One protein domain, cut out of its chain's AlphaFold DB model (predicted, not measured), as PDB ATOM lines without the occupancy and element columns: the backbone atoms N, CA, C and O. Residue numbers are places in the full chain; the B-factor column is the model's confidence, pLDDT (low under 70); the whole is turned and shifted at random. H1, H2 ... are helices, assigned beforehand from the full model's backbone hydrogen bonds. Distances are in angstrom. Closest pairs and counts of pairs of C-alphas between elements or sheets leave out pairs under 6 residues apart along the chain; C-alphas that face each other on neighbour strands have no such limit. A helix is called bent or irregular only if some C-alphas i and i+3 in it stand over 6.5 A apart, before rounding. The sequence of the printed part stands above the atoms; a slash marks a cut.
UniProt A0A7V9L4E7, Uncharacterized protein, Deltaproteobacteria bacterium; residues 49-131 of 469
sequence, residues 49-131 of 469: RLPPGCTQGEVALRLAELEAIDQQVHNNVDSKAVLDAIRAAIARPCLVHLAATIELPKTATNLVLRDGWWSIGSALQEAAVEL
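Overview. This is residues 49 to 131 of the 469 residues of an uncharacterized protein of Deltaproteobacteria bacterium (UniProt A0A7V9L4E7). Three helices stand nearly side by side in an elongated bundle, their centres making a triangle: H1 runs one way, and H2 and H3 run back the opposite way. H1 and H3 are long and H2 is shorter; from the end of H2, residues 91 to 109 fold back along the bundle on the side away from H1 to reach the start of H3. The printed part has 83 residues, with the named helices in the order H1, H2, H3 and no named strand; the class is all helix. The whole is compact, with a radius of gyration of the C-alphas of 12.3 A, and spans 38 by 22 by 18 A.

Along the chain. H1, residues 56 to 74, begins at C-alpha 56 (-17.921, -47.823, 4.255) and is 27.3 A long from first to last C-alpha. H2, residues 79 to 90, is 16.5 A long. H3, residues 110 to 129, is 26.7 A long and ends at C-alpha 129 (-21.734, -41.390, 8.590). H3 has a kink of 50 degrees near residue 117 and is only just irregular: C-alphas 115 and 118 are 6.9 A apart.

Arrangement. H1 and H2 form a helical hairpin and touch, with closest C-alphas Gln 72 and Val 82 at 6.6 A; they run opposite ways at a shallow tilt of 16 degrees. H1 and H3 touch, closest at the C-alphas of Val 59 and Ala 128, 5.7 A, opposite ways at a shallow tilt of 12 degrees. H2 and H3 only just touch, with 3 pairs of C-alphas within 8 A, the closest those of Ser 79 and Asn 110 at 5.4 A; they run the same way at a shallow tilt of 14 degrees. In H1 and H2 every O i to N i+4 pair is within hydrogen-bond range; in H3, 14 of 16 are.

Size, cuts and confidence. The C-alphas farthest apart, of Arg 49 and Leu 111, are 38.2 A apart. The printed part has no cut; the link from H1 to H2 is tight and that from H2 to H3 is long. Residues 49 to 52 and 130 to 131 have pLDDT under 70.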
ATOM      1  N   ARG A  49     -16.296 -50.914  15.612       59.88
ATOM      2  CA  ARG A  49     -17.372 -51.737  15.057       59.88
ATOM      3  C   ARG A  49     -18.555 -50.862  14.646       59.88
ATOM      4  O   ARG A  49     -19.295 -50.394  15.510       59.88
ATOM      5  N   LEU A  50     -18.736 -50.720  13.337       62.16
ATOM      6  CA  LEU A  50     -20.007 -50.333  12.730       62.16
ATOM      7  C   LEU A  50     -21.097 -51.365  13.083       62.16
ATOM      8  O   LEU A  50     -20.767 -52.522  13.391       62.16
ATOM      9  N   PRO A  51     -22.391 -50.992  13.032       67.12
ATOM     10  CA  PRO A  51     -23.481 -51.956  13.120       67.12
ATOM     11  C   PRO A  51     -23.272 -53.110  12.121       67.12
ATOM     12  O   PRO A  51     -22.778 -52.875  11.014       67.12
ATOM     13  N   PRO A  52     -23.635 -54.359  12.466       67.69
ATOM     14  CA  PRO A  52     -23.516 -55.483  11.545       67.69
ATOM     15  C   PRO A  52     -24.176 -55.181  10.190       67.69
ATOM     16  O   PRO A  52     -25.355 -54.846  10.129       67.69
ATOM     17  N   GLY A  53     -23.409 -55.298   9.103       72.81
ATOM     18  CA  GLY A  53     -23.881 -55.006   7.743       72.81
ATOM     19  C   GLY A  53     -23.699 -53.556   7.280       72.81
ATOM     20  O   GLY A  53     -23.941 -53.278   6.110       72.81
ATOM     21  N   CYS A  54     -23.224 -52.651   8.139       78.81
ATOM     22  CA  CYS A  54     -22.839 -51.303   7.741       78.81
ATOM     23  C   CYS A  54     -21.340 -51.273   7.392       78.81
ATOM     24  O   CYS A  54     -20.483 -51.448   8.254       78.81
ATOM     25  N   THR A  55     -21.021 -51.134   6.104       82.94
ATOM     26  CA  THR A  55     -19.647 -51.006   5.577       82.94
ATOM     27  C   THR A  55     -19.425 -49.588   5.055       82.94
ATOM     28  O   THR A  55     -20.394 -48.901   4.758       82.94
ATOM     29  N   GLN A  56     -18.180 -49.147   4.854       79.31
ATOM     30  CA  GLN A  56     -17.921 -47.823   4.255       79.31
ATOM     31  C   GLN A  56     -18.590 -47.640   2.880       79.31
ATOM     32  O   GLN A  56     -19.102 -46.565   2.579       79.31
ATOM     33  N   GLY A  57     -18.635 -48.696   2.059       84.25
ATOM     34  CA  GLY A  57     -19.357 -48.667   0.783       84.25
ATOM     35  C   GLY A  57     -20.873 -48.541   0.965       84.25
ATOM     36  O   GLY A  57     -21.525 -47.822   0.213       84.25
ATOM     37  N   GLU A  58     -21.423 -49.183   1.997       84.25
ATOM     38  CA  GLU A  58     -22.835 -49.042   2.361       84.25
ATOM     39  C   GLU A  58     -23.142 -47.618   2.848       84.25
ATOM     40  O   GLU A  58     -24.146 -47.052   2.434       84.25
ATOM     41  N   VAL A  59     -22.264 -46.998   3.646       84.31
ATOM     42  CA  VAL A  59     -22.411 -45.598   4.086       84.31
ATOM     43  C   VAL A  59     -22.511 -44.650   2.890       84.31
ATOM     44  O   VAL A  59     -23.477 -43.895   2.788       84.31
ATOM     45  N   ALA A  60     -21.567 -44.728   1.945       86.75
ATOM     46  CA  ALA A  60     -21.584 -43.888   0.744       86.75
ATOM     47  C   ALA A  60     -22.865 -44.088  -0.086       86.75
ATOM     48  O   ALA A  60     -23.460 -43.121  -0.560       86.75
ATOM     49  N   LEU A  61     -23.326 -45.338  -0.213       89.31
ATOM     50  CA  LEU A  61     -24.578 -45.661  -0.895       89.31
ATOM     51  C   LEU A  61     -25.797 -45.040  -0.193       89.31
ATOM     52  O   LEU A  61     -26.692 -44.537  -0.870       89.31
ATOM     53  N   ARG A  62     -25.844 -45.055   1.146       90.00
ATOM     54  CA  ARG A  62     -26.954 -44.455   1.904       90.00
ATOM     55  C   ARG A  62     -26.949 -42.937   1.835       90.00
ATOM     56  O   ARG A  62     -28.019 -42.358   1.702       90.00
ATOM     57  N   LEU A  63     -25.785 -42.296   1.854       90.38
ATOM     58  CA  LEU A  63     -25.699 -40.845   1.671       90.38
ATOM     59  C   LEU A  63     -26.246 -40.415   0.306       90.38
ATOM     60  O   LEU A  63     -27.078 -39.514   0.250       90.38
ATOM     61  N   ALA A  64     -25.876 -41.121  -0.767       93.06
ATOM     62  CA  ALA A  64     -26.416 -40.858  -2.101       93.06
ATOM     63  C   ALA A  64     -27.940 -41.090  -2.184       93.06
ATOM     64  O   ALA A  64     -28.651 -40.347  -2.859       93.06
ATOM     65  N   GLU A  65     -28.473 -42.104  -1.488       94.50
ATOM     66  CA  GLU A  65     -29.923 -42.336  -1.392       94.50
ATOM     67  C   GLU A  65     -30.639 -41.195  -0.649       94.50
ATOM     68  O   GLU A  65     -31.678 -40.724  -1.110       94.50
ATOM     69  N   LEU A  66     -30.081 -40.715   0.468       94.50
ATOM     70  CA  LEU A  66     -30.638 -39.593   1.232       94.50
ATOM     71  C   LEU A  66     -30.594 -38.279   0.441       94.50
ATOM     72  O   LEU A  66     -31.550 -37.508   0.502       94.50
ATOM     73  N   GLU A  67     -29.537 -38.046  -0.337       95.31
ATOM     74  CA  GLU A  67     -29.440 -36.913  -1.266       95.31
ATOM     75  C   GLU A  67     -30.512 -36.976  -2.359       95.31
ATOM     76  O   GLU A  67     -31.201 -35.990  -2.631       95.31
ATOM     77  N   ALA A  68     -30.751 -38.162  -2.922       96.12
ATOM     78  CA  ALA A  68     -31.833 -38.356  -3.879       96.12
ATOM     79  C   ALA A  68     -33.221 -38.103  -3.258       96.12
ATOM     80  O   ALA A  68     -34.091 -37.544  -3.928       96.12
ATOM     81  N   ILE A  69     -33.449 -38.498  -2.000       95.94
ATOM     82  CA  ILE A  69     -34.710 -38.229  -1.289       95.94
ATOM     83  C   ILE A  69     -34.885 -36.733  -1.041       95.94
ATOM     84  O   ILE A  69     -35.969 -36.204  -1.287       95.94
ATOM     85  N   ASP A  70     -33.842 -36.038  -0.597       95.44
ATOM     86  CA  ASP A  70     -33.898 -34.593  -0.396       95.44
ATOM     87  C   ASP A  70     -34.271 -33.860  -1.689       95.44
ATOM     88  O   ASP A  70     -35.188 -33.034  -1.703       95.44
ATOM     89  N   GLN A  71     -33.660 -34.254  -2.808       95.38
ATOM     90  CA  GLN A  71     -34.002 -33.702  -4.110       95.38
ATOM     91  C   GLN A  71     -35.474 -33.976  -4.473       95.38
ATOM     92  O   GLN A  71     -36.139 -33.121  -5.061       95.38
ATOM     93  N   GLN A  72     -36.036 -35.134  -4.104       95.38
ATOM     94  CA  GLN A  72     -37.467 -35.415  -4.297       95.38
ATOM     95  C   GLN A  72     -38.367 -34.533  -3.417       95.38
ATOM     96  O   GLN A  72     -39.387 -34.036  -3.906       95.38
ATOM     97  N   VAL A  73     -37.988 -34.301  -2.153       92.94
ATOM     98  CA  VAL A  73     -38.700 -33.404  -1.226       92.94
ATOM     99  C   VAL A  73     -38.748 -31.983  -1.795       92.94
ATOM    100  O   VAL A  73     -39.823 -31.381  -1.861       92.94
ATOM    101  N   HIS A  74     -37.612 -31.460  -2.263       91.69
ATOM    102  CA  HIS A  74     -37.517 -30.105  -2.812       91.69
ATOM    103  C   HIS A  74     -38.249 -29.939  -4.150       91.69
ATOM    104  O   HIS A  74     -38.877 -28.904  -4.386       91.69
ATOM    105  N   ASN A  75     -38.256 -30.975  -4.992       92.81
ATOM    106  CA  ASN A  75     -38.958 -30.956  -6.278       92.81
ATOM    107  C   ASN A  75     -40.472 -31.193  -6.171       92.81
ATOM    108  O   ASN A  75     -41.146 -31.256  -7.198       92.81
ATOM    109  N   ASN A  76     -41.028 -31.291  -4.956       86.00
ATOM    110  CA  ASN A  76     -42.447 -31.565  -4.713       86.00
ATOM    111  C   ASN A  76     -42.940 -32.827  -5.440       86.00
ATOM    112  O   ASN A  76     -44.055 -32.847  -5.974       86.00
ATOM    113  N   VAL A  77     -42.113 -33.877  -5.454       88.81
ATOM    114  CA  VAL A  77     -42.527 -35.213  -5.907       88.81
ATOM    115  C   VAL A  77     -43.727 -35.685  -5.072       88.81
ATOM    116  O   VAL A  77     -44.015 -35.136  -4.010       88.81
ATOM    117  N   ASP A  78     -44.478 -36.666  -5.572       94.25
ATOM    118  CA  ASP A  78     -45.593 -37.276  -4.843       94.25
ATOM    119  C   ASP A  78     -45.202 -37.634  -3.394       94.25
ATOM    120  O   ASP A  78     -44.250 -38.381  -3.151       94.25
ATOM    121  N   SER A  79     -45.941 -37.095  -2.418       93.06
ATOM    122  CA  SER A  79     -45.578 -37.194  -0.999       93.06
ATOM    123  C   SER A  79     -45.581 -38.629  -0.478       93.06
ATOM    124  O   SER A  79     -44.838 -38.957   0.449       93.06
ATOM    125  N   LYS A  80     -46.408 -39.501  -1.064       95.12
ATOM    126  CA  LYS A  80     -46.435 -40.920  -0.719       95.12
ATOM    127  C   LYS A  80     -45.158 -41.606  -1.199       95.12
ATOM    128  O   LYS A  80     -44.540 -42.303  -0.401       95.12
ATOM    129  N   ALA A  81     -44.737 -41.365  -2.441       95.50
ATOM    130  CA  ALA A  81     -43.477 -41.893  -2.966       95.50
ATOM    131  C   ALA A  81     -42.271 -41.457  -2.119       95.50
ATOM    132  O   ALA A  81     -41.436 -42.292  -1.770       95.50
ATOM    133  N   VAL A  82     -42.223 -40.184  -1.711       95.44
ATOM    134  CA  VAL A  82     -41.167 -39.670  -0.825       95.44
ATOM    135  C   VAL A  82     -41.194 -40.365   0.538       95.44
ATOM    136  O   VAL A  82     -40.165 -40.851   0.996       95.44
ATOM    137  N   LEU A  83     -42.360 -40.479   1.188       94.31
ATOM    138  CA  LEU A  83     -42.479 -41.199   2.464       94.31
ATOM    139  C   LEU A  83     -42.039 -42.662   2.358       94.31
ATOM    140  O   LEU A  83     -41.377 -43.168   3.262       94.31
ATOM    141  N   ASP A  84     -42.411 -43.343   1.275       95.19
ATOM    142  CA  ASP A  84     -42.024 -44.732   1.037       95.19
ATOM    143  C   ASP A  84     -40.509 -44.857   0.818       95.19
ATOM    144  O   ASP A  84     -39.897 -45.780   1.356       95.19
ATOM    145  N   ALA A  85     -39.882 -43.892   0.135       95.50
ATOM    146  CA  ALA A  85     -38.429 -43.821  -0.007       95.50
ATOM    147  C   ALA A  85     -37.724 -43.601   1.344       95.50
ATOM    148  O   ALA A  85     -36.768 -44.311   1.654       95.50
ATOM    149  N   ILE A  86     -38.232 -42.701   2.197       94.69
ATOM    150  CA  ILE A  86     -37.685 -42.485   3.550       94.69
ATOM    151  C   ILE A  86     -37.790 -43.771   4.381       94.69
ATOM    152  O   ILE A  86     -36.816 -44.190   5.006       94.69
ATOM    153  N   ARG A  87     -38.952 -44.441   4.373       94.06
ATOM    154  CA  ARG A  87     -39.140 -45.720   5.083       94.06
ATOM    155  C   ARG A  87     -38.182 -46.794   4.575       94.06
ATOM    156  O   ARG A  87     -37.617 -47.534   5.380       94.06
ATOM    157  N   ALA A  88     -37.993 -46.876   3.258       93.62
ATOM    158  CA  ALA A  88     -37.075 -47.826   2.642       93.62
ATOM    159  C   ALA A  88     -35.617 -47.559   3.040       93.62
ATOM    160  O   ALA A  88     -34.906 -48.516   3.348       93.62
ATOM    161  N   ALA A  89     -35.194 -46.292   3.095       92.44
ATOM    162  CA  ALA A  89     -33.862 -45.898   3.552       92.44
ATOM    163  C   ALA A  89     -33.641 -46.263   5.032       92.44
ATOM    164  O   ALA A  89     -32.643 -46.897   5.373       92.44
ATOM    165  N   ILE A  90     -34.610 -45.959   5.905       90.75
ATOM    166  CA  ILE A  90     -34.559 -46.293   7.341       90.75
ATOM    167  C   ILE A  90     -34.432 -47.803   7.581       90.75
ATOM    168  O   ILE A  90     -33.729 -48.230   8.493       90.75
ATOM    169  N   ALA A  91     -35.082 -48.631   6.760       89.06
ATOM    170  CA  ALA A  91     -35.043 -50.086   6.899       89.06
ATOM    171  C   ALA A  91     -33.678 -50.719   6.539       89.06
ATOM    172  O   ALA A  91     -33.513 -51.935   6.667       89.06
ATOM    173  N   ARG A  92     -32.696 -49.936   6.071       87.31
ATOM    174  CA  ARG A  92     -31.365 -50.431   5.679       87.31
ATOM    175  C   ARG A  92     -30.455 -50.674   6.896       87.31
ATOM    176  O   ARG A  92     -30.574 -49.960   7.891       87.31
ATOM    177  N   PRO A  93     -29.487 -51.611   6.824       80.50
ATOM    178  CA  PRO A  93     -28.640 -51.998   7.964       80.50
ATOM    179  C   PRO A  93     -27.900 -50.851   8.675       80.50
ATOM    180  O   PRO A  93     -27.747 -50.897   9.891       80.50
ATOM    181  N   CYS A  94     -27.477 -49.808   7.950       79.25
ATOM    182  CA  CYS A  94     -26.824 -48.644   8.564       79.25
ATOM    183  C   CYS A  94     -27.793 -47.732   9.332       79.25
ATOM    184  O   CYS A  94     -27.368 -47.076  10.270       79.25
ATOM    185  N   LEU A  95     -29.080 -47.699   8.980       84.94
ATOM    186  CA  LEU A  95     -30.052 -46.734   9.512       84.94
ATOM    187  C   LEU A  95     -31.114 -47.368  10.414       84.94
ATOM    188  O   LEU A  95     -31.814 -46.663  11.139       84.94
ATOM    189  N   VAL A  96     -31.201 -48.699  10.438       81.62
ATOM    190  CA  VAL A  96     -32.229 -49.439  11.185       81.62
ATOM    191  C   VAL A  96     -32.244 -49.107  12.682       81.62
ATOM    192  O   VAL A  96     -33.300 -49.121  13.310       81.62
ATOM    193  N   HIS A  97     -31.100 -48.730  13.256       77.12
ATOM    194  CA  HIS A  97     -30.980 -48.332  14.660       77.12
ATOM    195  C   HIS A  97     -31.671 -46.996  14.989       77.12
ATOM    196  O   HIS A  97     -31.972 -46.750  16.158       77.12
ATOM    197  N   LEU A  98     -31.962 -46.166  13.978       80.00
ATOM    198  CA  LEU A  98     -32.780 -44.960  14.105       80.00
ATOM    199  C   LEU A  98     -34.266 -45.204  13.854       80.00
ATOM    200  O   LEU A  98     -35.068 -44.336  14.197       80.00
ATOM    201  N   ALA A  99     -34.664 -46.351  13.297       79.88
ATOM    202  CA  ALA A  99     -36.047 -46.592  12.882       79.88
ATOM    203  C   ALA A  99     -37.067 -46.355  14.005       79.88
ATOM    204  O   ALA A  99     -38.152 -45.843  13.761       79.88
ATOM    205  N   ALA A 100     -36.702 -46.661  15.249       76.31
ATOM    206  CA  ALA A 100     -37.566 -46.426  16.404       76.31
ATOM    207  C   ALA A 100     -37.548 -44.993  16.942       76.31
ATOM    208  O   ALA A 100     -38.416 -44.618  17.725       76.31
ATOM    209  N   THR A 101     -36.569 -44.185  16.541       81.38
ATOM    210  CA  THR A 101     -36.523 -42.759  16.885       81.38
ATOM    211  C   THR A 101     -37.293 -41.903  15.893       81.38
ATOM    212  O   THR A 101     -37.640 -40.781  16.245       81.38
ATOM    213  N   ILE A 102     -37.593 -42.404  14.693       87.06
ATOM    214  CA  ILE A 102     -38.250 -41.639  13.630       87.06
ATOM    215  C   ILE A 102     -39.681 -42.138  13.466       87.06
ATOM    216  O   ILE A 102     -39.928 -43.201  12.902       87.06
ATOM    217  N   GLU A 103     -40.644 -41.344  13.930       84.00
ATOM    218  CA  GLU A 103     -42.060 -41.633  13.717       84.00
ATOM    219  C   GLU A 103     -42.535 -40.936  12.438       84.00
ATOM    220  O   GLU A 103     -42.686 -39.714  12.384       84.00
ATOM    221  N   LEU A 104     -42.738 -41.724  11.379       89.25
ATOM    222  CA  LEU A 104     -43.289 -41.228  10.122       89.25
ATOM    223  C   LEU A 104     -44.809 -41.431  10.099       89.25
ATOM    224  O   LEU A 104     -45.277 -42.556  10.305       89.25
ATOM    225  N   PRO A 105     -45.602 -40.396   9.776       87.81
ATOM    226  CA  PRO A 105     -47.038 -40.539   9.631       87.81
ATOM    227  C   PRO A 105     -47.343 -41.457   8.445       87.81
ATOM    228  O   PRO A 105     -46.539 -41.612   7.523       87.81
ATOM    229  N   LYS A 106     -48.533 -42.071   8.440       88.56
ATOM    230  CA  LYS A 106     -48.975 -42.930   7.325       88.56
ATOM    231  C   LYS A 106     -49.006 -42.158   6.006       88.56
ATOM    232  O   LYS A 106     -48.593 -42.686   4.975       88.56
ATOM    233  N   THR A 107     -49.448 -40.909   6.071       88.50
ATOM    234  CA  THR A 107     -49.530 -39.967   4.958       88.50
ATOM    235  C   THR A 107     -49.004 -38.605   5.401       88.50
ATOM    236  O   THR A 107     -49.087 -38.248   6.574       88.50
ATOM    237  N   ALA A 108     -48.458 -37.840   4.461       89.81
ATOM    238  CA  ALA A 108     -48.006 -36.471   4.673       89.81
ATOM    239  C   ALA A 108     -48.286 -35.650   3.414       89.81
ATOM    240  O   ALA A 108     -48.439 -36.199   2.321       89.81
ATOM    241  N   THR A 109     -48.354 -34.331   3.560       90.19
ATOM    242  CA  THR A 109     -48.359 -33.408   2.421       90.19
ATOM    243  C   THR A 109     -46.921 -33.026   2.066       90.19
ATOM    244  O   THR A 109     -46.033 -33.113   2.916       90.19
ATOM    245  N   ASN A 110     -46.683 -32.539   0.846       90.31
ATOM    246  CA  ASN A 110     -45.361 -32.024   0.455       90.31
ATOM    247  C   ASN A 110     -44.882 -30.891   1.368       90.31
ATOM    248  O   ASN A 110     -43.699 -30.803   1.677       90.31
ATOM    249  N   LEU A 111     -45.806 -30.062   1.866       89.00
ATOM    250  CA  LEU A 111     -45.470 -29.006   2.816       89.00
ATOM    251  C   LEU A 111     -44.968 -29.573   4.152       89.00
ATOM    252  O   LEU A 111     -43.956 -29.098   4.654       89.00
ATOM    253  N   VAL A 112     -45.651 -30.583   4.703       90.44
ATOM    254  CA  VAL A 112     -45.236 -31.249   5.951       90.44
ATOM    255  C   VAL A 112     -43.885 -31.933   5.773       90.44
ATOM    256  O   VAL A 112     -43.025 -31.807   6.639       90.44
ATOM    257  N   LEU A 113     -43.685 -32.621   4.644       92.56
ATOM    258  CA  LEU A 113     -42.408 -33.257   4.333       92.56
ATOM    259  C   LEU A 113     -41.289 -32.230   4.258       92.56
ATOM    260  O   LEU A 113     -40.307 -32.382   4.965       92.56
ATOM    261  N   ARG A 114     -41.453 -31.152   3.490       91.38
ATOM    262  CA  ARG A 114     -40.431 -30.107   3.372       91.38
ATOM    263  C   ARG A 114     -40.111 -29.437   4.710       91.38
ATOM    264  O   ARG A 114     -38.946 -29.192   4.992       91.38
ATOM    265  N   ASP A 115     -41.125 -29.161   5.531       88.62
ATOM    266  CA  ASP A 115     -40.939 -28.524   6.843       88.62
ATOM    267  C   ASP A 115     -40.143 -29.400   7.823       88.62
ATOM    268  O   ASP A 115     -39.302 -28.902   8.570       88.62
ATOM    269  N   GLY A 116     -40.394 -30.712   7.837       89.25
ATOM    270  CA  GLY A 116     -39.713 -31.616   8.765       89.25
ATOM    271  C   GLY A 116     -38.478 -32.316   8.204       89.25
ATOM    272  O   GLY A 116     -37.667 -32.815   8.986       89.25
ATOM    273  N   TRP A 117     -38.311 -32.347   6.880       92.75
ATOM    274  CA  TRP A 117     -37.231 -33.080   6.223       92.75
ATOM    275  C   TRP A 117     -35.855 -32.582   6.636       92.75
ATOM    276  O   TRP A 117     -34.986 -33.410   6.849       92.75
ATOM    277  N   TRP A 118     -35.669 -31.278   6.857       87.50
ATOM    278  CA  TRP A 118     -34.387 -30.755   7.341       87.50
ATOM    279  C   TRP A 118     -33.886 -31.503   8.589       87.50
ATOM    280  O   TRP A 118     -32.736 -31.918   8.662       87.50
ATOM    281  N   SER A 119     -34.768 -31.741   9.563       88.88
ATOM    282  CA  SER A 119     -34.407 -32.435  10.804       88.88
ATOM    283  C   SER A 119     -34.262 -33.945  10.608       88.88
ATOM    284  O   SER A 119     -33.299 -34.533  11.094       88.88
ATOM    285  N   ILE A 120     -35.185 -34.580   9.879       91.44
ATOM    286  CA  ILE A 120     -35.143 -36.033   9.643       91.44
ATOM    287  C   ILE A 120     -33.955 -36.407   8.754       91.44
ATOM    288  O   ILE A 120     -33.203 -37.314   9.091       91.44
ATOM    289  N   GLY A 121     -33.771 -35.698   7.643       90.81
ATOM    290  CA  GLY A 121     -32.668 -35.862   6.706       90.81
ATOM    291  C   GLY A 121     -31.313 -35.665   7.381       90.81
ATOM    292  O   GLY A 121     -30.471 -36.549   7.259       90.81
ATOM    293  N   SER A 122     -31.134 -34.593   8.169       87.56
ATOM    294  CA  SER A 122     -29.897 -34.374   8.943       87.56
ATOM    295  C   SER A 122     -29.634 -35.520   9.917       87.56
ATOM    296  O   SER A 122     -28.552 -36.095   9.905       87.56
ATOM    297  N   ALA A 123     -30.639 -35.943  10.694       88.50
ATOM    298  CA  ALA A 123     -30.477 -37.054  11.632       88.50
ATOM    299  C   ALA A 123     -30.109 -38.375  10.931       88.50
ATOM    300  O   ALA A 123     -29.275 -39.129  11.431       88.50
ATOM    301  N   LEU A 124     -30.706 -38.649   9.765       89.75
ATOM    302  CA  LEU A 124     -30.386 -39.823   8.953       89.75
ATOM    303  C   LEU A 124     -28.975 -39.750   8.363       89.75
ATOM    304  O   LEU A 124     -28.277 -40.758   8.356       89.75
ATOM    305  N   GLN A 125     -28.548 -38.583   7.882       87.19
ATOM    306  CA  GLN A 125     -27.199 -38.381   7.353       87.19
ATOM    307  C   GLN A 125     -26.152 -38.524   8.453       87.19
ATOM    308  O   GLN A 125     -25.200 -39.283   8.284       87.19
ATOM    309  N   GLU A 126     -26.358 -37.861   9.591       84.38
ATOM    310  CA  GLU A 126     -25.490 -37.967  10.763       84.38
ATOM    311  C   GLU A 126     -25.324 -39.435  11.157       84.38
ATOM    312  O   GLU A 126     -24.204 -39.931  11.189       84.38
ATOM    313  N   ALA A 127     -26.424 -40.173  11.324       80.81
ATOM    314  CA  ALA A 127     -26.358 -41.588  11.680       80.81
ATOM    315  C   ALA A 127     -25.811 -42.511  10.580       80.81
ATOM    316  O   ALA A 127     -25.330 -43.599  10.902       80.81
ATOM    317  N   ALA A 128     -25.888 -42.123   9.302       80.19
ATOM    318  CA  ALA A 128     -25.271 -42.877   8.215       80.19
ATOM    319  C   ALA A 128     -23.742 -42.785   8.263       80.19
ATOM    320  O   ALA A 128     -23.083 -43.776   7.961       80.19
ATOM    321  N   VAL A 129     -23.186 -41.618   8.610       74.56
ATOM    322  CA  VAL A 129     -21.734 -41.390   8.590       74.56
ATOM    323  C   VAL A 129     -21.054 -42.050   9.784       74.56
ATOM    324  O   VAL A 129     -20.099 -42.779   9.565       74.56
ATOM    325  N   GLU A 130     -21.532 -41.814  11.008       67.50
ATOM    326  CA  GLU A 130     -21.117 -42.446  12.276       67.50
ATOM    327  C   GLU A 130     -21.997 -41.875  13.410       67.50
ATOM    328  O   GLU A 130     -22.649 -40.850  13.238       67.50
ATOM    329  N   LEU A 131     -21.972 -42.444  14.624       67.12
ATOM    330  CA  LEU A 131     -22.558 -41.727  15.771       67.12
ATOM    331  C   LEU A 131     -21.841 -40.380  15.992       67.12
ATOM    332  O   LEU A 131     -20.628 -40.399  16.240       67.12
TER     333      LEU A 131